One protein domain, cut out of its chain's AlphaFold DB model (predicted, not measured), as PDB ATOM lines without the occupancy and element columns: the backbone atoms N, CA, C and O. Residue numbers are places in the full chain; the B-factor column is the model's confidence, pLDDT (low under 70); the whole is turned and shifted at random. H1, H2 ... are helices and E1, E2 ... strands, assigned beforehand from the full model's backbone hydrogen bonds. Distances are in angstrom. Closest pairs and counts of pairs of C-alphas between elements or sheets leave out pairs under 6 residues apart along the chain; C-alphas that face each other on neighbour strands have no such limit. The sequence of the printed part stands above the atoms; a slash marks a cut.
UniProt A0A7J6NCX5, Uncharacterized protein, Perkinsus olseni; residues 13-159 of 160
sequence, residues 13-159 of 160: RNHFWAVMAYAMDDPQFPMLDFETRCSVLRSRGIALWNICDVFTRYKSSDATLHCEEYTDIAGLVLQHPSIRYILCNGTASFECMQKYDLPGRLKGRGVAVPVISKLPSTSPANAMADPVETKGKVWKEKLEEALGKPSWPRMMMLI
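This is residues 13 to 159 of the 160 residues of an uncharacterized protein of Perkinsus olseni (UniProt A0A7J6NCX5). A twisted sheet of four parallel strands forms the core, with the long helix H6 over one face and H4 over the other. H1 packs on H6, the hairpin of E2 and E3 is beside H4, H2 and H3 only graze the sheet, and H5 is beside H3. The printed part has 147 residues, with six named helices and six named strands in the order H1 H2 E1 E2 E3 H3 E4 H4 H5 E5 H6 E6; the class is mixed. The sheet's order is E1 E6 E4 E5. The whole is compact, with a radius of gyration of the C-alphas of 15.4 A and spans of 45 by 43 by 25 A.

Start at H1, residues 16 to 23, which touches H6, residues 132 to 147; their closest C-alphas are those of Ala 23 and Lys 140, 4.1 A apart. They run the same way at a steep tilt of 69 degrees, only just short of about perpendicular. Next look at the sheet: E1, residues 46 to 48, is parallel to E6, residues 155 to 159, with N 47 and O 156 at 2.8 A. E6 is parallel to E4, residues 83 to 89, with N 87 and O 157 at 2.8 A. E4 is parallel to E5, residues 115 to 119, with N 86 and O 115 at 2.8 A. H2, residues 34 to 43, only grazes this sheet with residues 38 to 42, and H3, residues 73 to 79, with residues 73 to 77. E2, residues 52 to 57, and E3, residues 65 to 70, form an antiparallel hairpin, with N 53 and O 69 at 2.9 A. H4, residues 91 to 100, lies over E4 and E5 at a height over the sheet of 9.2 A, and its closest C-alpha to E3 is Ala 92, 6.8 A from Leu 65. H5, residues 102 to 106, touches H3, closest at the C-alphas of Ala 74 and Leu 102, 6.3 A. H6 is on the opposite face from H4, three layers with the sheet between helices, at a height of 9.5 A. In H1 to H6 every O i to N i+4 pair is within hydrogen-bond range.

Find C-alpha 16 at (24.441, 27.190, -6.751), where H1 begins. H2 is 14.3 A long, E4 16.7 A and H4 14.0 A. H6 starts with C-alpha 132 at (17.057, 30.799, -3.370) and runs 21.4 A; E6 ends with C-alpha 159 at (35.111, 30.814, -5.598).

The two C-alphas farthest apart, those of Lys 59 and Ser 151, are 46.1 A apart. The printed part has no cut. Look at residues 120 to 131 for the long link, E5 to H6. The model's pLDDT is under 70 at residues 54 to 65, 125 to 130, 149 to 155 and 158.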
ATOM      1  N   ARG A  13      21.965  19.080  -3.259       83.38
ATOM      2  CA  ARG A  13      21.499  19.967  -2.180       83.38
ATOM      3  C   ARG A  13      22.142  21.355  -2.213       83.38
ATOM      4  O   ARG A  13      21.732  22.221  -1.451       83.38
ATOM      5  N   ASN A  14      23.177  21.576  -3.023       87.25
ATOM      6  CA  ASN A  14      23.762  22.900  -3.180       87.25
ATOM      7  C   ASN A  14      22.908  23.725  -4.152       87.25
ATOM      8  O   ASN A  14      22.624  23.293  -5.265       87.25
ATOM      9  N   HIS A  15      22.520  24.928  -3.741       90.62
ATOM     10  CA  HIS A  15      21.624  25.781  -4.515       90.62
ATOM     11  C   HIS A  15      22.341  26.585  -5.606       90.62
ATOM     12  O   HIS A  15      21.704  27.416  -6.243       90.62
ATOM     13  N   PHE A  16      23.642  26.372  -5.836       91.81
ATOM     14  CA  PHE A  16      24.441  27.190  -6.751       91.81
ATOM     15  C   PHE A  16      23.816  27.303  -8.139       91.81
ATOM     16  O   PHE A  16      23.593  28.407  -8.623       91.81
ATOM     17  N   TRP A  17      23.467  26.170  -8.752       92.88
ATOM     18  CA  TRP A  17      22.890  26.162 -10.095       92.88
ATOM     19  C   TRP A  17      21.531  26.869 -10.150       92.88
ATOM     20  O   TRP A  17      21.266  27.588 -11.106       92.88
ATOM     21  N   ALA A  18      20.705  26.732  -9.107       92.56
ATOM     22  CA  ALA A  18      19.416  27.415  -9.005       92.56
ATOM     23  C   ALA A  18      19.570  28.933  -8.780       92.56
ATOM     24  O   ALA A  18      18.841  29.726  -9.367       92.56
ATOM     25  N   VAL A  19      20.551  29.346  -7.973       93.62
ATOM     26  CA  VAL A  19      20.885  30.760  -7.750       93.62
ATOM     27  C   VAL A  19      21.421  31.396  -9.033       93.62
ATOM     28  O   VAL A  19      20.985  32.484  -9.393       93.62
ATOM     29  N   MET A  20      22.304  30.707  -9.762       93.38
ATOM     30  CA  MET A  20      22.807  31.172 -11.058       93.38
ATOM     31  C   MET A  20      21.698  31.270 -12.109       93.38
ATOM     32  O   MET A  20      21.671  32.236 -12.863       93.38
ATOM     33  N   ALA A  21      20.766  30.314 -12.137       94.06
ATOM     34  CA  ALA A  21      19.599  30.355 -13.018       94.06
ATOM     35  C   ALA A  21      18.752  31.611 -12.790       94.06
ATOM     36  O   ALA A  21      18.423  32.314 -13.741       94.06
ATOM     37  N   TYR A  22      18.468  31.932 -11.524       93.50
ATOM     38  CA  TYR A  22      17.782  33.171 -11.165       93.50
ATOM     39  C   TYR A  22      18.592  34.398 -11.594       93.50
ATOM     40  O   TYR A  22      18.070  35.318 -12.212       93.50
ATOM     41  N   ALA A  23      19.885  34.412 -11.278       92.12
ATOM     42  CA  ALA A  23      20.720  35.583 -11.478       92.12
ATOM     43  C   ALA A  23      21.028  35.886 -12.956       92.12
ATOM     44  O   ALA A  23      21.357  37.017 -13.298       92.12
ATOM     45  N   MET A  24      20.905  34.887 -13.829       91.44
ATOM     46  CA  MET A  24      21.099  35.002 -15.277       91.44
ATOM     47  C   MET A  24      19.789  35.088 -16.074       91.44
ATOM     48  O   MET A  24      19.857  35.091 -17.306       91.44
ATOM     49  N   ASP A  25      18.641  35.114 -15.384       91.88
ATOM     50  CA  ASP A  25      17.291  35.012 -15.953       91.88
ATOM     51  C   ASP A  25      17.127  33.798 -16.898       91.88
ATOM     52  O   ASP A  25      16.507  33.882 -17.957       91.88
ATOM     53  N   ASP A  26      17.702  32.651 -16.518       93.81
ATOM     54  CA  ASP A  26      17.725  31.416 -17.311       93.81
ATOM     55  C   ASP A  26      17.209  30.221 -16.485       93.81
ATOM     56  O   ASP A  26      17.993  29.504 -15.853       93.81
ATOM     57  N   PRO A  27      15.885  29.974 -16.466       92.56
ATOM     58  CA  PRO A  27      15.289  28.915 -15.652       92.56
ATOM     59  C   PRO A  27      15.648  27.500 -16.129       92.56
ATOM     60  O   PRO A  27      15.477  26.549 -15.367       92.56
ATOM     61  N   GLN A  28      16.147  27.339 -17.360       93.19
ATOM     62  CA  GLN A  28      16.548  26.036 -17.903       93.19
ATOM     63  C   GLN A  28      17.985  25.671 -17.514       93.19
ATOM     64  O   GLN A  28      18.361  24.499 -17.562       93.19
ATOM     65  N   PHE A  29      18.778  26.642 -17.057       93.31
ATOM     66  CA  PHE A  29      20.174  26.454 -16.672       93.31
ATOM     67  C   PHE A  29      20.435  25.281 -15.696       93.31
ATOM     68  O   PHE A  29      21.389  24.521 -15.907       93.31
ATOM     69  N   PRO A  30      19.602  25.024 -14.664       91.50
ATOM     70  CA  PRO A  30      19.793  23.884 -13.769       91.50
ATOM     71  C   PRO A  30      19.493  22.529 -14.418       91.50
ATOM     72  O   PRO A  30      19.844  21.511 -13.835       91.50
ATOM     73  N   MET A  31      18.863  22.473 -15.593       92.19
ATOM     74  CA  MET A  31      18.574  21.214 -16.295       92.19
ATOM     75  C   MET A  31      19.730  20.754 -17.191       92.19
ATOM     76  O   MET A  31      19.782  19.586 -17.566       92.19
ATOM     77  N   LEU A  32      20.655  21.659 -17.514       93.25
ATOM     78  CA  LEU A  32      21.817  21.377 -18.353       93.25
ATOM     79  C   LEU A  32      22.787  20.412 -17.657       93.25
ATOM     80  O   LEU A  32      22.905  20.414 -16.428       93.25
ATOM     81  N   ASP A  33      23.526  19.619 -18.429       92.88
ATOM     82  CA  ASP A  33      24.653  18.859 -17.894       92.88
ATOM     83  C   ASP A  33      25.796  19.796 -17.445       92.88
ATOM     84  O   ASP A  33      25.829  20.988 -17.759       92.88
ATOM     85  N   PHE A  34      26.739  19.260 -16.669       89.88
ATOM     86  CA  PHE A  34      27.821  20.053 -16.083       89.88
ATOM     87  C   PHE A  34      28.688  20.768 -17.131       89.88
ATOM     88  O   PHE A  34      29.023  21.938 -16.944       89.88
ATOM     89  N   GLU A  35      29.028  20.097 -18.231       91.62
ATOM     90  CA  GLU A  35      29.894  20.656 -19.272       91.62
ATOM     91  C   GLU A  35      29.193  21.805 -19.996       91.62
ATOM     92  O   GLU A  35      29.772  22.884 -20.176       91.62
ATOM     93  N   THR A  36      27.911  21.621 -20.314       94.31
ATOM     94  CA  THR A  36      27.067  22.648 -20.920       94.31
ATOM     95  C   THR A  36      26.896  23.846 -19.984       94.31
ATOM     96  O   THR A  36      27.039  24.988 -20.426       94.31
ATOM     97  N   ARG A  37      26.697  23.633 -18.672       93.81
ATOM     98  CA  ARG A  37      26.672  24.739 -17.695       93.81
ATOM     99  C   ARG A  37      27.985  25.517 -17.687       93.81
ATOM    100  O   ARG A  37      27.963  26.744 -17.738       93.81
ATOM    101  N   CYS A  38      29.128  24.829 -17.659       91.06
ATOM    102  CA  CYS A  38      30.440  25.475 -17.712       91.06
ATOM    103  C   CYS A  38      30.648  26.273 -19.008       91.06
ATOM    104  O   CYS A  38      31.210  27.366 -18.962       91.06
ATOM    105  N   SER A  39      30.176  25.763 -20.149       91.62
ATOM    106  CA  SER A  39      30.225  26.472 -21.435       91.62
ATOM    107  C   SER A  39      29.394  27.759 -21.415       91.62
ATOM    108  O   SER A  39      29.895  28.820 -21.786       91.62
ATOM    109  N   VAL A  40      28.161  27.697 -20.902       92.38
ATOM    110  CA  VAL A  40      27.274  28.864 -20.763       92.38
ATOM    111  C   VAL A  40      27.856  29.909 -19.808       92.38
ATOM    112  O   VAL A  40      27.795  31.102 -20.090       92.38
ATOM    113  N   LEU A  41      28.461  29.493 -18.691       92.00
ATOM    114  CA  LEU A  41      29.157  30.429 -17.805       92.00
ATOM    115  C   LEU A  41      30.323  31.105 -18.528       92.00
ATOM    116  O   LEU A  41      30.441  32.329 -18.499       92.00
ATOM    117  N   ARG A  42      31.139  30.329 -19.250       90.19
ATOM    118  CA  ARG A  42      32.283  30.856 -19.999       90.19
ATOM    119  C   ARG A  42      31.858  31.839 -21.088       90.19
ATOM    120  O   ARG A  42      32.496  32.879 -21.225       90.19
ATOM    121  N   SER A  43      30.783  31.553 -21.829       89.69
ATOM    122  CA  SER A  43      30.264  32.460 -22.866       89.69
ATOM    123  C   SER A  43      29.740  33.779 -22.289       89.69
ATOM    124  O   SER A  43      29.743  34.794 -22.981       89.69
ATOM    125  N   ARG A  44      29.363  33.785 -21.006       89.38
ATOM    126  CA  ARG A  44      28.976  34.974 -20.234       89.38
ATOM    127  C   ARG A  44      30.149  35.638 -19.494       89.38
ATOM    128  O   ARG A  44      29.920  36.565 -18.728       89.38
ATOM    129  N   GLY A  45      31.391  35.186 -19.696       89.94
ATOM    130  CA  GLY A  45      32.572  35.742 -19.021       89.94
ATOM    131  C   GLY A  45      32.728  35.296 -17.563       89.94
ATOM    132  O   GLY A  45      33.347  35.993 -16.762       89.94
ATOM    133  N   ILE A  46      32.173  34.145 -17.189       91.62
ATOM    134  CA  ILE A  46      32.208  33.618 -15.823       91.62
ATOM    135  C   ILE A  46      33.077  32.357 -15.775       91.62
ATOM    136  O   ILE A  46      32.860  31.402 -16.521       91.62
ATOM    137  N   ALA A  47      34.035  32.335 -14.852       91.12
ATOM    138  CA  ALA A  47      34.855  31.177 -14.520       91.12
ATOM    139  C   ALA A  47      34.523  30.673 -13.106       91.12
ATOM    140  O   ALA A  47      34.287  31.467 -12.195       91.12
ATOM    141  N   LEU A  48      34.529  29.353 -12.912       90.88
ATOM    142  CA  LEU A  48      34.459  28.723 -11.590       90.88
ATOM    143  C   LEU A  48      35.864  28.289 -11.181       90.88
ATOM    144  O   LEU A  48      36.581  27.721 -12.005       90.88
ATOM    145  N   TRP A  49      36.255  28.544  -9.936       90.06
ATOM    146  CA  TRP A  49      37.589  28.211  -9.437       90.06
ATOM    147  C   TRP A  49      37.561  27.906  -7.945       90.06
ATOM    148  O   TRP A  49      36.765  28.503  -7.248       90.06
ATOM    149  N   ASN A  50      38.422  27.038  -7.416       86.00
ATOM    150  CA  ASN A  50      38.529  26.843  -5.962       86.00
ATOM    151  C   ASN A  50      39.631  27.731  -5.384       86.00
ATOM    152  O   ASN A  50      40.686  27.856  -5.990       86.00
ATOM    153  N   ILE A  51      39.429  28.310  -4.198       85.12
ATOM    154  CA  ILE A  51      40.516  28.989  -3.462       85.12
ATOM    155  C   ILE A  51      41.489  27.995  -2.846       85.12
ATOM    156  O   ILE A  51      42.659  28.317  -2.661       85.12
ATOM    157  N   CYS A  52      41.006  26.793  -2.557       82.19
ATOM    158  CA  CYS A  52      41.763  25.766  -1.883       82.19
ATOM    159  C   CYS A  52      41.603  24.425  -2.588       82.19
ATOM    160  O   CYS A  52      40.471  24.015  -2.861       82.19
ATOM    161  N   ASP A  53      42.714  23.740  -2.833       75.12
ATOM    162  CA  ASP A  53      42.704  22.365  -3.334       75.12
ATOM    163  C   ASP A  53      42.384  21.377  -2.210       75.12
ATOM    164  O   ASP A  53      41.633  20.416  -2.404       75.12
ATOM    165  N   VAL A  54      42.884  21.661  -1.003       69.25
ATOM    166  CA  VAL A  54      42.709  20.806   0.173       69.25
ATOM    167  C   VAL A  54      42.096  21.602   1.317       69.25
ATOM    168  O   VAL A  54      42.757  22.386   1.996       69.25
ATOM    169  N   PHE A  55      40.806  21.364   1.556       69.19
ATOM    170  CA  PHE A  55      40.146  21.821   2.772       69.19
ATOM    171  C   PHE A  55      40.192  20.739   3.844       69.19
ATOM    172  O   PHE A  55      39.654  19.646   3.639       69.19
ATOM    173  N   THR A  56      40.696  21.075   5.029       62.91
ATOM    174  CA  THR A  56      40.419  20.290   6.232       62.91
ATOM    175  C   THR A  56      39.251  20.864   7.007       62.91
ATOM    176  O   THR A  56      39.026  22.073   7.091       62.91
ATOM    177  N   ARG A  57      38.433  19.956   7.537       65.31
ATOM    178  CA  ARG A  57      37.214  20.274   8.270       65.31
ATOM    179  C   ARG A  57      37.263  19.562   9.615       65.31
ATOM    180  O   ARG A  57      37.178  18.340   9.665       65.31
ATOM    181  N   TYR A  58      37.355  20.329  10.698       52.97
ATOM    182  CA  TYR A  58      37.417  19.772  12.053       52.97
ATOM    183  C   TYR A  58      36.030  19.420  12.631       52.97
ATOM    184  O   TYR A  58      35.938  18.578  13.522       52.97
ATOM    185  N   LYS A  59      34.939  20.038  12.145       55.50
ATOM    186  CA  LYS A  59      33.539  19.753  12.542       55.50
ATOM    187  C   LYS A  59      32.586  19.845  11.349       55.50
ATOM    188  O   LYS A  59      32.904  20.469  10.351       55.50
ATOM    189  N   SER A  60      31.375  19.296  11.445       55.34
ATOM    190  CA  SER A  60      30.409  19.263  10.327       55.34
ATOM    191  C   SER A  60      30.022  20.634   9.746       55.34
ATOM    192  O   SER A  60      29.535  20.682   8.617       55.34
ATOM    193  N   SER A  61      30.268  21.747  10.446       59.81
ATOM    194  CA  SER A  61      29.973  23.095   9.952       59.81
ATOM    195  C   SER A  61      31.065  23.656   9.030       59.81
ATOM    196  O   SER A  61      32.264  23.467   9.248       59.81
ATOM    197  N   ASP A  62      30.634  24.430   8.028       60.12
ATOM    198  CA  ASP A  62      31.523  25.171   7.117       60.12
ATOM    199  C   ASP A  62      32.391  26.210   7.865       60.12
ATOM    200  O   ASP A  62      33.429  26.626   7.365       60.12
ATOM    201  N   ALA A  63      32.022  26.575   9.100       58.81
ATOM    202  CA  ALA A  63      32.761  27.504   9.961       58.81
ATOM    203  C   ALA A  63      34.115  26.965  10.468       58.81
ATOM    204  O   ALA A  63      34.879  27.710  11.071       58.81
ATOM    205  N   THR A  64      34.408  25.676  10.262       64.69
ATOM    206  CA  THR A  64      35.689  25.058  10.663       64.69
ATOM    207  C   THR A  64      36.568  24.666   9.480       64.69
ATOM    208  O   THR A  64      37.527  23.918   9.661       64.69
ATOM    209  N   LEU A  65      36.228  25.136   8.275       69.06
ATOM    210  CA  LEU A  65      37.041  24.909   7.088       69.06
ATOM    211  C   LEU A  65      38.359  25.674   7.204       69.06
ATOM    212  O   LEU A  65      38.380  26.899   7.334       69.06
ATOM    213  N   HIS A  66      39.458  24.933   7.135       72.31
ATOM    214  CA  HIS A  66      40.800  25.469   7.010       72.31
ATOM    215  C   HIS A  66      41.333  25.134   5.621       72.31
ATOM    216  O   HIS A  66      41.138  24.018   5.139       72.31
ATOM    217  N   CYS A  67      41.959  26.113   4.971       78.12
ATOM    218  CA  CYS A  67      42.637  25.865   3.710       78.12
ATOM    219  C   CYS A  67      44.082  25.482   3.989       78.12
ATOM    220  O   CYS A  67      44.805  26.272   4.591       78.12
ATOM    221  N   GLU A  68      44.476  24.289   3.559       79.31
ATOM    222  CA  GLU A  68      45.850  23.809   3.715       79.31
ATOM    223  C   GLU A  68      46.714  24.214   2.526       79.31
ATOM    224  O   GLU A  68      47.851  24.649   2.700       79.31
ATOM    225  N   GLU A  69      46.146  24.127   1.324       83.31
ATOM    226  CA  GLU A  69      46.846  24.403   0.078       83.31
ATOM    227  C   GLU A  69      45.993  25.276  -0.838       83.31
ATOM    228  O   GLU A  69      44.942  24.869  -1.340       83.31
ATOM    229  N   TYR A  70      46.457  26.509  -1.031       87.88
ATOM    230  CA  TYR A  70      45.817  27.467  -1.918       87.88
ATOM    231  C   TYR A  70      46.103  27.138  -3.380       87.88
ATOM    232  O   TYR A  70      47.247  26.862  -3.737       87.88
ATOM    233  N   THR A  71      45.103  27.312  -4.241       88.94
ATOM    234  CA  THR A  71      45.337  27.301  -5.691       88.94
ATOM    235  C   THR A  71      46.091  28.562  -6.136       88.94
ATOM    236  O   THR A  71      46.092  29.598  -5.455       88.94
ATOM    237  N   ASP A  72      46.718  28.521  -7.317       91.06
ATOM    238  CA  ASP A  72      47.441  29.672  -7.877       91.06
ATOM    239  C   ASP A  72      46.510  30.719  -8.523       91.06
ATOM    240  O   ASP A  72      46.503  30.951  -9.734       91.06
ATOM    241  N   ILE A  73      45.705  31.386  -7.694       92.69
ATOM    242  CA  ILE A  73      44.830  32.479  -8.145       92.69
ATOM    243  C   ILE A  73      45.643  33.664  -8.668       92.69
ATOM    244  O   ILE A  73      45.244  34.298  -9.645       92.69
ATOM    245  N   ALA A  74      46.776  33.982  -8.038       94.62
ATOM    246  CA  ALA A  74      47.634  35.070  -8.490       94.62
ATOM    247  C   ALA A  74      48.142  34.813  -9.917       94.62
ATOM    248  O   ALA A  74      48.009  35.690 -10.771       94.62
ATOM    249  N   GLY A  75      48.642  33.607 -10.203       94.56
ATOM    250  CA  GLY A  75      49.030  33.198 -11.551       94.56
ATOM    251  C   GLY A  75      47.870  33.261 -12.539       94.56
ATOM    252  O   GLY A  75      48.043  33.779 -13.642       94.56
ATOM    253  N   LEU A  76      46.670  32.839 -12.132       92.19
ATOM    254  CA  LEU A  76      45.478  32.913 -12.976       92.19
ATOM    255  C   LEU A  76      45.106  34.362 -13.344       92.19
ATOM    256  O   LEU A  76      44.817  34.650 -14.504       92.19
ATOM    257  N   VAL A  77      45.165  35.295 -12.389       93.50
ATOM    258  CA  VAL A  77      44.921  36.730 -12.639       93.50
ATOM    259  C   VAL A  77      46.013  37.344 -13.518       93.50
ATOM    260  O   VAL A  77      45.715  38.174 -14.374       93.50
ATOM    261  N   LEU A  78      47.270  36.922 -13.356       94.44
ATOM    262  CA  LEU A  78      48.374  37.374 -14.208       94.44
ATOM    263  C   LEU A  78      48.220  36.897 -15.657       94.44
ATOM    264  O   LEU A  78      48.491  37.660 -16.580       94.44
ATOM    265  N   GLN A  79      47.764  35.659 -15.857       93.94
ATOM    266  CA  GLN A  79      47.509  35.086 -17.183       93.94
ATOM    267  C   GLN A  79      46.245  35.658 -17.834       93.94
ATOM    268  O   GLN A  79      46.181  35.788 -19.057       93.94
ATOM    269  N   HIS A  80      45.258  36.056 -17.027       92.06
ATOM    270  CA  HIS A  80      44.014  36.658 -17.498       92.06
ATOM    271  C   HIS A  80      43.730  38.002 -16.806       92.06
ATOM    272  O   HIS A  80      42.822  38.091 -15.976       92.06
ATOM    273  N   PRO A  81      44.415  39.097 -17.197       90.56
ATOM    274  CA  PRO A  81      44.186  40.431 -16.626       90.56
ATOM    275  C   PRO A  81      42.776  40.999 -16.882       90.56
ATOM    276  O   PRO A  81      42.399  42.026 -16.315       90.56
ATOM    277  N   SER A  82      41.983  40.344 -17.743       90.19
ATOM    278  CA  SER A  82      40.554  40.623 -17.923       90.19
ATOM    279  C   SER A  82      39.704  40.197 -16.721       90.19
ATOM    280  O   SER A  82      38.539  40.596 -16.644       90.19
ATOM    281  N   ILE A  83      40.255  39.426 -15.773       91.56
ATOM    282  CA  ILE A  83      39.610  39.125 -14.496       91.56
ATOM    283  C   ILE A  83      39.576  40.405 -13.669       91.56
ATOM    284  O   ILE A  83      40.591  40.871 -13.157       91.56
ATOM    285  N   ARG A  84      38.386  40.992 -13.542       91.88
ATOM    286  CA  ARG A  84      38.186  42.248 -12.802       91.88
ATOM    287  C   ARG A  84      37.453  42.056 -11.487       91.88
ATOM    288  O   ARG A  84      37.541  42.934 -10.633       91.88
ATOM    289  N   TYR A  85      36.789  40.916 -11.322       94.56
ATOM    290  CA  TYR A  85      35.996  40.588 -10.148       94.56
ATOM    291  C   TYR A  85      36.250  39.150  -9.708       94.56
ATOM    292  O   TYR A  85      36.338  38.234 -10.528       94.56
ATOM    293  N   ILE A  86      36.327  38.960  -8.398       94.94
ATOM    294  CA  ILE A  86      36.344  37.655  -7.753       94.94
ATOM    295  C   ILE A  86      35.227  37.654  -6.714       94.94
ATOM    296  O   ILE A  86      35.266  38.426  -5.754       94.94
ATOM    297  N   LEU A  87      34.218  36.808  -6.912       95.00
ATOM    298  CA  LEU A  87      33.107  36.683  -5.979       95.00
ATOM    299  C   LEU A  87      33.231  35.382  -5.186       95.00
ATOM    300  O   LEU A  87      33.219  34.279  -5.733       95.00
ATOM    301  N   CYS A  88      33.346  35.524  -3.875       94.06
ATOM    302  CA  CYS A  88      33.484  34.423  -2.936       94.06
ATOM    303  C   CYS A  88      32.099  33.937  -2.492       94.06
ATOM    304  O   CYS A  88      31.309  34.705  -1.937       94.06
ATOM    305  N   ASN A  89      31.797  32.664  -2.727       91.56
ATOM    306  CA  ASN A  89      30.542  32.024  -2.355       91.56
ATOM    307  C   ASN A  89      30.519  31.712  -0.850       91.56
ATOM    308  O   ASN A  89      30.870  30.620  -0.405       91.56
ATOM    309  N   GLY A  90      30.074  32.680  -0.053       88.12
ATOM    310  CA  GLY A  90      29.961  32.552   1.393       88.12
ATOM    311  C   GLY A  90      31.177  33.051   2.173       88.12
ATOM    312  O   GLY A  90      32.185  33.504   1.636       88.12
ATOM    313  N   THR A  91      31.045  33.005   3.498       87.38
ATOM    314  CA  THR A  91      32.042  33.553   4.425       87.38
ATOM    315  C   THR A  91      33.361  32.785   4.392       87.38
ATOM    316  O   THR A  91      34.407  33.420   4.378       87.38
ATOM    317  N   ALA A  92      33.328  31.451   4.317       84.31
ATOM    318  CA  ALA A  92      34.539  30.629   4.369       84.31
ATOM    319  C   ALA A  92      35.504  30.933   3.208       84.31
ATOM    320  O   ALA A  92      36.683  31.195   3.441       84.31
ATOM    321  N   SER A  93      35.004  30.973   1.970       87.81
ATOM    322  CA  SER A  93      35.815  31.306   0.792       87.81
ATOM    323  C   SER A  93      36.314  32.750   0.818       87.81
ATOM    324  O   SER A  93      37.455  33.014   0.443       87.81
ATOM    325  N   PHE A  94      35.505  33.683   1.328       91.75
ATOM    326  CA  PHE A  94      35.909  35.081   1.469       91.75
ATOM    327  C   PHE A  94      37.028  35.266   2.502       91.75
ATOM    328  O   PHE A  94      38.037  35.898   2.203       91.75
ATOM    329  N   GLU A  95      36.904  34.671   3.690       90.44
ATOM    330  CA  GLU A  95      37.956  34.699   4.715       90.44
ATOM    331  C   GLU A  95      39.236  34.008   4.231       90.44
ATOM    332  O   GLU A  95      40.346  34.463   4.509       90.44
ATOM    333  N   CYS A  96      39.092  32.918   3.475       90.00
ATOM    334  CA  CYS A  96      40.208  32.220   2.853       90.00
ATOM    335  C   CYS A  96      40.946  33.128   1.854       90.00
ATOM    336  O   CYS A  96      42.170  33.245   1.929       90.00
ATOM    337  N   MET A  97      40.210  33.843   1.000       93.00
ATOM    338  CA  MET A  97      40.761  34.831   0.068       93.00
ATOM    339  C   MET A  97      41.445  36.004   0.786       93.00
ATOM    340  O   MET A  97      42.504  36.462   0.356       93.00
ATOM    341  N   GLN A  98      40.877  36.485   1.895       93.56
ATOM    342  CA  GLN A  98      41.505  37.535   2.701       93.56
ATOM    343  C   GLN A  98      42.852  37.075   3.271       93.56
ATOM    344  O   GLN A  98      43.830  37.812   3.186       93.56
ATOM    345  N   LYS A  99      42.923  35.845   3.796       92.69
ATOM    346  CA  LYS A  99      44.174  35.242   4.291       92.69
ATOM    347  C   LYS A  99      45.181  34.969   3.176       92.69
ATOM    348  O   LYS A  99      46.379  35.078   3.406       92.69
ATOM    349  N   TYR A 100      44.703  34.622   1.981       93.69
ATOM    350  CA  TYR A 100      45.557  34.408   0.816       93.69
ATOM    351  C   TYR A 100      46.329  35.675   0.420       93.69
ATOM    352  O   TYR A 100      47.429  35.550  -0.114       93.69
ATOM    353  N   ASP A 101      45.795  36.869   0.705       95.25
ATOM    354  CA  ASP A 101      46.395  38.168   0.366       95.25
ATOM    355  C   ASP A 101      46.733  38.298  -1.132       95.25
ATOM    356  O   ASP A 101      47.874  38.520  -1.549       95.25
ATOM    357  N   LEU A 102      45.705  38.155  -1.979       95.06
ATOM    358  CA  LEU A 102      45.845  38.384  -3.420       95.06
ATOM    359  C   LEU A 102      46.463  39.764  -3.754       95.06
ATOM    360  O   LEU A 102      47.346  39.801  -4.615       95.06
ATOM    361  N   PRO A 103      46.080  40.889  -3.105       95.81
ATOM    362  CA  PRO A 103      46.700  42.186  -3.375       95.81
ATOM    363  C   PRO A 103      48.217  42.184  -3.145       95.81
ATOM    364  O   PRO A 103      48.962  42.685  -3.992       95.81
ATOM    365  N   GLY A 104      48.688  41.589  -2.043       96.88
ATOM    366  CA  GLY A 104      50.115  41.442  -1.764       96.88
ATOM    367  C   GLY A 104      50.838  40.606  -2.820       96.88
ATOM    368  O   GLY A 104      51.910  40.996  -3.285       96.88
ATOM    369  N   ARG A 105      50.224  39.509  -3.280       96.00
ATOM    370  CA  ARG A 105      50.794  38.617  -4.310       96.00
ATOM    371  C   ARG A 105      50.875  39.242  -5.703       96.00
ATOM    372  O   ARG A 105      51.771  38.898  -6.474       96.00
ATOM    373  N   LEU A 106      49.970  40.166  -6.025       96.44
ATOM    374  CA  LEU A 106      49.963  40.896  -7.299       96.44
ATOM    375  C   LEU A 106      50.817  42.175  -7.273       96.44
ATOM    376  O   LEU A 106      51.061  42.777  -8.323       96.44
ATOM    377  N   LYS A 107      51.295  42.606  -6.099       95.94
ATOM    378  CA  LYS A 107      52.066  43.844  -5.942       95.94
ATOM    379  C   LYS A 107      53.297  43.856  -6.856       95.94
ATOM    380  O   LYS A 107      54.122  42.948  -6.833       95.94
ATOM    381  N   GLY A 108      53.423  44.912  -7.661       94.31
ATOM    382  CA  GLY A 108      54.551  45.097  -8.584       94.31
ATOM    383  C   GLY A 108      54.515  44.218  -9.839       94.31
ATOM    384  O   GLY A 108      55.466  44.247 -10.612       94.31
ATOM    385  N   ARG A 109      53.436  43.459 -10.077       94.12
ATOM    386  CA  ARG A 109      53.307  42.564 -11.241       94.12
ATOM    387  C   ARG A 109      52.634  43.202 -12.466       94.12
ATOM    388  O   ARG A 109      52.404  42.515 -13.452       94.12
ATOM    389  N   GLY A 110      52.309  44.496 -12.413       91.69
ATOM    390  CA  GLY A 110      51.765  45.240 -13.559       91.69
ATOM    391  C   GLY A 110      50.302  44.938 -13.912       91.69
ATOM    392  O   GLY A 110      49.848  45.346 -14.977       91.69
ATOM    393  N   VAL A 111      49.556  44.261 -13.033       92.25
ATOM    394  CA  VAL A 111      48.118  43.988 -13.202       92.25
ATOM    395  C   VAL A 111      47.298  44.664 -12.107       92.25
ATOM    396  O   VAL A 111      47.765  44.844 -10.981       92.25
ATOM    397  N   ALA A 112      46.064  45.047 -12.436       91.00
ATOM    398  CA  ALA A 112      45.129  45.570 -11.449       91.00
ATOM    399  C   ALA A 112      44.643  44.442 -10.531       91.00
ATOM    400  O   ALA A 112      44.360  43.336 -10.990       91.00
ATOM    401  N   VAL A 113      44.501  44.739  -9.240       93.12
ATOM    402  CA  VAL A 113      43.890  43.806  -8.289       93.12
ATOM    403  C   VAL A 113      42.385  43.717  -8.585       93.12
ATOM    404  O   VAL A 113      41.730  44.764  -8.652       93.12
ATOM    405  N   PRO A 114      41.818  42.511  -8.776       93.50
ATOM    406  CA  PRO A 114      40.380  42.348  -8.957       93.50
ATOM    407  C   PRO A 114      39.596  42.833  -7.734       93.50
ATOM    408  O   PRO A 114      40.066  42.733  -6.602       93.50
ATOM    409  N   VAL A 115      38.368  43.303  -7.944       94.56
ATOM    410  CA  VAL A 115      37.435  43.568  -6.845       94.56
ATOM    411  C   VAL A 115      37.030  42.234  -6.226       94.56
ATOM    412  O   VAL A 115      36.465  41.378  -6.906       94.56
ATOM    413  N   ILE A 116      37.307  42.059  -4.936       94.88
ATOM    414  CA  ILE A 116      36.956  40.849  -4.186       94.88
ATOM    415  C   ILE A 116      35.688  41.139  -3.383       94.88
ATOM    416  O   ILE A 116      35.649  42.088  -2.601       94.88
ATOM    417  N   SER A 117      34.638  40.343  -3.571       93.62
ATOM    418  CA  SER A 117      33.354  40.531  -2.885       93.62
ATOM    419  C   SER A 117      32.801  39.219  -2.349       93.62
ATOM    420  O   SER A 117      32.943  38.169  -2.965       93.62
ATOM    421  N   LYS A 118      32.135  39.287  -1.195       93.62
ATOM    422  CA  LYS A 118      31.436  38.147  -0.599       93.62
ATOM    423  C   LYS A 118      30.004  38.066  -1.117       93.62
ATOM    424  O   LYS A 118      29.291  39.067  -1.106       93.62
ATOM    425  N   LEU A 119      29.571  36.864  -1.480       92.69
ATOM    426  CA  LEU A 119      28.189  36.528  -1.812       92.69
ATOM    427  C   LEU A 119      27.538  35.666  -0.721       92.69
ATOM    428  O   LEU A 119      28.245  35.002   0.046       92.69
ATOM    429  N   PRO A 120      26.193  35.626  -0.651       90.88
ATOM    430  CA  PRO A 120      25.480  34.648   0.160       90.88
ATOM    431  C   PRO A 120      25.878  33.226  -0.230       90.88
ATOM    432  O   PRO A 120      25.956  32.904  -1.418       90.88
ATOM    433  N   SER A 121      26.091  32.368   0.770       88.94
ATOM    434  CA  SER A 121      26.488  30.985   0.511       88.94
ATOM    435  C   SER A 121      25.363  30.190  -0.156       88.94
ATOM    436  O   SER A 121      24.211  30.207   0.294       88.94
ATOM    437  N   THR A 122      25.708  29.410  -1.177       89.56
ATOM    438  CA  THR A 122      24.787  28.478  -1.847       89.56
ATOM    439  C   THR A 122      24.722  27.101  -1.174       89.56
ATOM    440  O   THR A 122      23.962  26.235  -1.610       89.56
ATOM    441  N   SER A 123      25.489  26.890  -0.097       82.69
ATOM    442  CA  SER A 123      25.430  25.687   0.744       82.69
ATOM    443  C   SER A 123      24.047  25.537   1.406       82.69
ATOM    444  O   SER A 123      23.444  26.541   1.812       82.69
ATOM    445  N   PRO A 124      23.536  24.300   1.574       72.81
ATOM    446  CA  PRO A 124      22.256  24.054   2.238       72.81
ATOM    447  C   PRO A 124      22.275  24.388   3.737       72.81
ATOM    448  O   PRO A 124      21.211  24.506   4.338       72.81
ATOM    449  N   ALA A 125      23.456  24.569   4.345       67.88
ATOM    450  CA  ALA A 125      23.612  24.814   5.782       67.88
ATOM    451  C   ALA A 125      22.852  26.057   6.294       67.88
ATOM    452  O   ALA A 125      22.510  26.111   7.469       67.88
ATOM    453  N   ASN A 126      22.525  27.007   5.405       58.38
ATOM    454  CA  ASN A 126      21.772  28.230   5.717       58.38
ATOM    455  C   ASN A 126      20.415  28.316   4.981       58.38
ATOM    456  O   ASN A 126      19.839  29.395   4.872       58.38
ATOM    457  N   ALA A 127      19.908  27.210   4.420       56.19
ATOM    458  CA  ALA A 127      18.743  27.223   3.523       56.19
ATOM    459  C   ALA A 127      17.420  27.641   4.193       56.19
ATOM    460  O   ALA A 127      16.560  28.187   3.512       56.19
ATOM    461  N   MET A 128      17.260  27.425   5.505       54.19
ATOM    462  CA  MET A 128      16.045  27.844   6.224       54.19
ATOM    463  C   MET A 128      15.976  29.356   6.481       54.19
ATOM    464  O   MET A 128      14.891  29.877   6.700       54.19
ATOM    465  N   ALA A 129      17.112  30.059   6.458       58.81
ATOM    466  CA  ALA A 129      17.173  31.495   6.734       58.81
ATOM    467  C   ALA A 129      17.127  32.361   5.464       58.81
ATOM    468  O   ALA A 129      16.822  33.546   5.550       58.81
ATOM    469  N   ASP A 130      17.450  31.791   4.298       65.50
ATOM    470  CA  ASP A 130      17.688  32.567   3.082       65.50
ATOM    471  C   ASP A 130      17.233  31.786   1.828       65.50
ATOM    472  O   ASP A 130      17.941  30.877   1.364       65.50
ATOM    473  N   PRO A 131      16.025  32.075   1.302       78.69
ATOM    474  CA  PRO A 131      15.490  31.445   0.098       78.69
ATOM    475  C   PRO A 131      16.394  31.638  -1.128       78.69
ATOM    476  O   PRO A 131      17.116  32.627  -1.245       78.69
ATOM    477  N   VAL A 132      16.309  30.715  -2.095       82.44
ATOM    478  CA  VAL A 132      17.057  30.799  -3.370       82.44
ATOM    479  C   VAL A 132      16.847  32.142  -4.065       82.44
ATOM    480  O   VAL A 132      17.802  32.692  -4.599       82.44
ATOM    481  N   GLU A 133      15.631  32.684  -4.024       84.06
ATOM    482  CA  GLU A 133      15.293  33.971  -4.633       84.06
ATOM    483  C   GLU A 133      16.047  35.143  -3.986       84.06
ATOM    484  O   GLU A 133      16.606  35.986  -4.683       84.06
ATOM    485  N   THR A 134      16.113  35.183  -2.653       87.31
ATOM    486  CA  THR A 134      16.820  36.237  -1.912       87.31
ATOM    487  C   THR A 134      18.316  36.202  -2.214       87.31
ATOM    488  O   THR A 134      18.902  37.231  -2.554       87.31
ATOM    489  N   LYS A 135      18.923  35.007  -2.216       89.06
ATOM    490  CA  LYS A 135      20.307  34.814  -2.678       89.06
ATOM    491  C   LYS A 135      20.465  35.243  -4.132       89.06
ATOM    492  O   LYS A 135      21.385  35.986  -4.456       89.06
ATOM    493  N   GLY A 136      19.548  34.805  -4.989       90.75
ATOM    494  CA  GLY A 136      19.516  35.103  -6.416       90.75
ATOM    495  C   GLY A 136      19.547  36.597  -6.713       90.75
ATOM    496  O   GLY A 136      20.298  37.007  -7.589       90.75
ATOM    497  N   LYS A 137      18.813  37.420  -5.952       92.44
ATOM    498  CA  LYS A 137      18.826  38.888  -6.088       92.44
ATOM    499  C   LYS A 137      20.217  39.474  -5.843       92.44
ATOM    500  O   LYS A 137      20.736  40.175  -6.705       92.44
ATOM    501  N   VAL A 138      20.861  39.107  -4.734       92.44
ATOM    502  CA  VAL A 138      22.219  39.585  -4.408       92.44
ATOM    503  C   VAL A 138      23.243  39.109  -5.442       92.44
ATOM    504  O   VAL A 138      24.133  39.859  -5.842       92.44
ATOM    505  N   TRP A 139      23.122  37.857  -5.891       93.50
ATOM    506  CA  TRP A 139      23.975  37.308  -6.943       93.50
ATOM    507  C   TRP A 139      23.780  38.050  -8.268       93.50
ATOM    508  O   TRP A 139      24.770  38.396  -8.903       93.50
ATOM    509  N   LYS A 140      22.534  38.345  -8.658       93.25
ATOM    510  CA  LYS A 140      22.201  39.090  -9.878       93.25
ATOM    511  C   LYS A 140      22.837  40.472  -9.886       93.25
ATOM    512  O   LYS A 140      23.598  40.777 -10.795       93.25
ATOM    513  N   GLU A 141      22.609  41.255  -8.834       92.44
ATOM    514  CA  GLU A 141      23.166  42.607  -8.702       92.44
ATOM    515  C   GLU A 141      24.695  42.602  -8.833       92.44
ATOM    516  O   GLU A 141      25.275  43.416  -9.553       92.44
ATOM    517  N   LYS A 142      25.367  41.644  -8.180       91.19
ATOM    518  CA  LYS A 142      26.828  41.529  -8.242       91.19
ATOM    519  C   LYS A 142      27.343  41.035  -9.587       91.19
ATOM    520  O   LYS A 142      28.404  41.483 -10.016       91.19
ATOM    521  N   LEU A 143      26.616  40.144 -10.259       90.44
ATOM    522  CA  LEU A 143      26.942  39.708 -11.617       90.44
ATOM    523  C   LEU A 143      26.812  40.860 -12.615       90.44
ATOM    524  O   LEU A 143      27.709  41.060 -13.430       90.44
ATOM    525  N   GLU A 144      25.742  41.646 -12.522       89.75
ATOM    526  CA  GLU A 144      25.522  42.824 -13.365       89.75
ATOM    527  C   GLU A 144      26.598  43.897 -13.129       89.75
ATOM    528  O   GLU A 144      27.156  44.438 -14.087       89.75
ATOM    529  N   GLU A 145      26.959  44.153 -11.864       88.50
ATOM    530  CA  GLU A 145      28.068  45.041 -11.489       88.50
ATOM    531  C   GLU A 145      29.399  44.562 -12.094       88.50
ATOM    532  O   GLU A 145      30.146  45.347 -12.692       88.50
ATOM    533  N   ALA A 146      29.688  43.263 -11.962       86.75
ATOM    534  CA  ALA A 146      30.949  42.671 -12.382       86.75
ATOM    535  C   ALA A 146      31.118  42.651 -13.907       86.75
ATOM    536  O   ALA A 146      32.171  43.034 -14.432       86.75
ATOM    537  N   LEU A 147      30.076  42.228 -14.623       83.19
ATOM    538  CA  LEU A 147      30.108  42.055 -16.073       83.19
ATOM    539  C   LEU A 147      29.965  43.391 -16.818       83.19
ATOM    540  O   LEU A 147      30.569  43.559 -17.875       83.19
ATOM    541  N   GLY A 148      29.289  44.390 -16.234       71.62
ATOM    542  CA  GLY A 148      29.141  45.722 -16.827       71.62
ATOM    543  C   GLY A 148      28.448  45.725 -18.201       71.62
ATOM    544  O   GLY A 148      27.900  44.726 -18.658       71.62
ATOM    545  N   LYS A 149      28.446  46.877 -18.889       51.69
ATOM    546  CA  LYS A 149      27.896  46.987 -20.255       51.69
ATOM    547  C   LYS A 149      28.730  46.159 -21.258       51.69
ATOM    548  O   LYS A 149      29.953  46.145 -21.135       51.69
ATOM    549  N   PRO A 150      28.106  45.577 -22.304       49.94
ATOM    550  CA  PRO A 150      28.686  44.545 -23.185       49.94
ATOM    551  C   PRO A 150      29.907  44.949 -24.039       49.94
ATOM    552  O   PRO A 150      30.367  44.155 -24.852       49.94
ATOM    553  N   SER A 151      30.448  46.161 -23.903       42.53
ATOM    554  CA  SER A 151      31.508  46.677 -24.778       42.53
ATOM    555  C   SER A 151      32.939  46.284 -24.382       42.53
ATOM    556  O   SER A 151      33.866  46.618 -25.115       42.53
ATOM    557  N   TRP A 152      33.149  45.585 -23.260       38.41
ATOM    558  CA  TRP A 152      34.474  45.131 -22.812       38.41
ATOM    559  C   TRP A 152      34.393  43.702 -22.261       38.41
ATOM    560  O   TRP A 152      33.532  43.452 -21.417       38.41
ATOM    561  N   PRO A 153      35.284  42.767 -22.646       49.00
ATOM    562  CA  PRO A 153      35.290  41.441 -22.045       49.00
ATOM    563  C   PRO A 153      35.789  41.546 -20.598       49.00
ATOM    564  O   PRO A 153      36.981  41.727 -20.347       49.00
ATOM    565  N   ARG A 154      34.864  41.464 -19.638       64.69
ATOM    566  CA  ARG A 154      35.167  41.334 -18.209       64.69
ATOM    567  C   ARG A 154      34.981  39.883 -17.814       64.69
ATOM    568  O   ARG A 154      33.902  39.331 -18.009       64.69
ATOM    569  N   MET A 155      36.034  39.279 -17.274       68.25
ATOM    570  CA  MET A 155      35.940  37.952 -16.686       68.25
ATOM    571  C   MET A 155      35.739  38.077 -15.178       68.25
ATOM    572  O   MET A 155      36.318  38.950 -14.520       68.25
ATOM    573  N   MET A 156      34.909  37.205 -14.630       76.06
ATOM    574  CA  MET A 156      34.677  37.104 -13.200       76.06
ATOM    575  C   MET A 156      34.915  35.674 -12.741       76.06
ATOM    576  O   MET A 156      34.530  34.723 -13.418       76.06
ATOM    577  N   MET A 157      35.532  35.533 -11.575       72.69
ATOM    578  CA  MET A 157      35.798  34.243 -10.953       72.69
ATOM    579  C   MET A 157      34.865  34.020  -9.765       72.69
ATOM    580  O   MET A 157      34.782  34.868  -8.880       72.69
ATOM    581  N   LEU A 158      34.183  32.879  -9.735       66.31
ATOM    582  CA  LEU A 158      33.385  32.429  -8.598       66.31
ATOM    583  C   LEU A 158      34.168  31.394  -7.801       66.31
ATOM    584  O   LEU A 158      34.603  30.391  -8.367       66.31
ATOM    585  N   ILE A 159      34.308  31.639  -6.500       72.38
ATOM    586  CA  ILE A 159      35.111  30.814  -5.598       72.38
ATOM    587  C   ILE A 159      34.229  30.136  -4.537       72.38
ATOM    588  O   ILE A 159      33.696  30.856  -3.688       72.38
TER     589      ILE A 159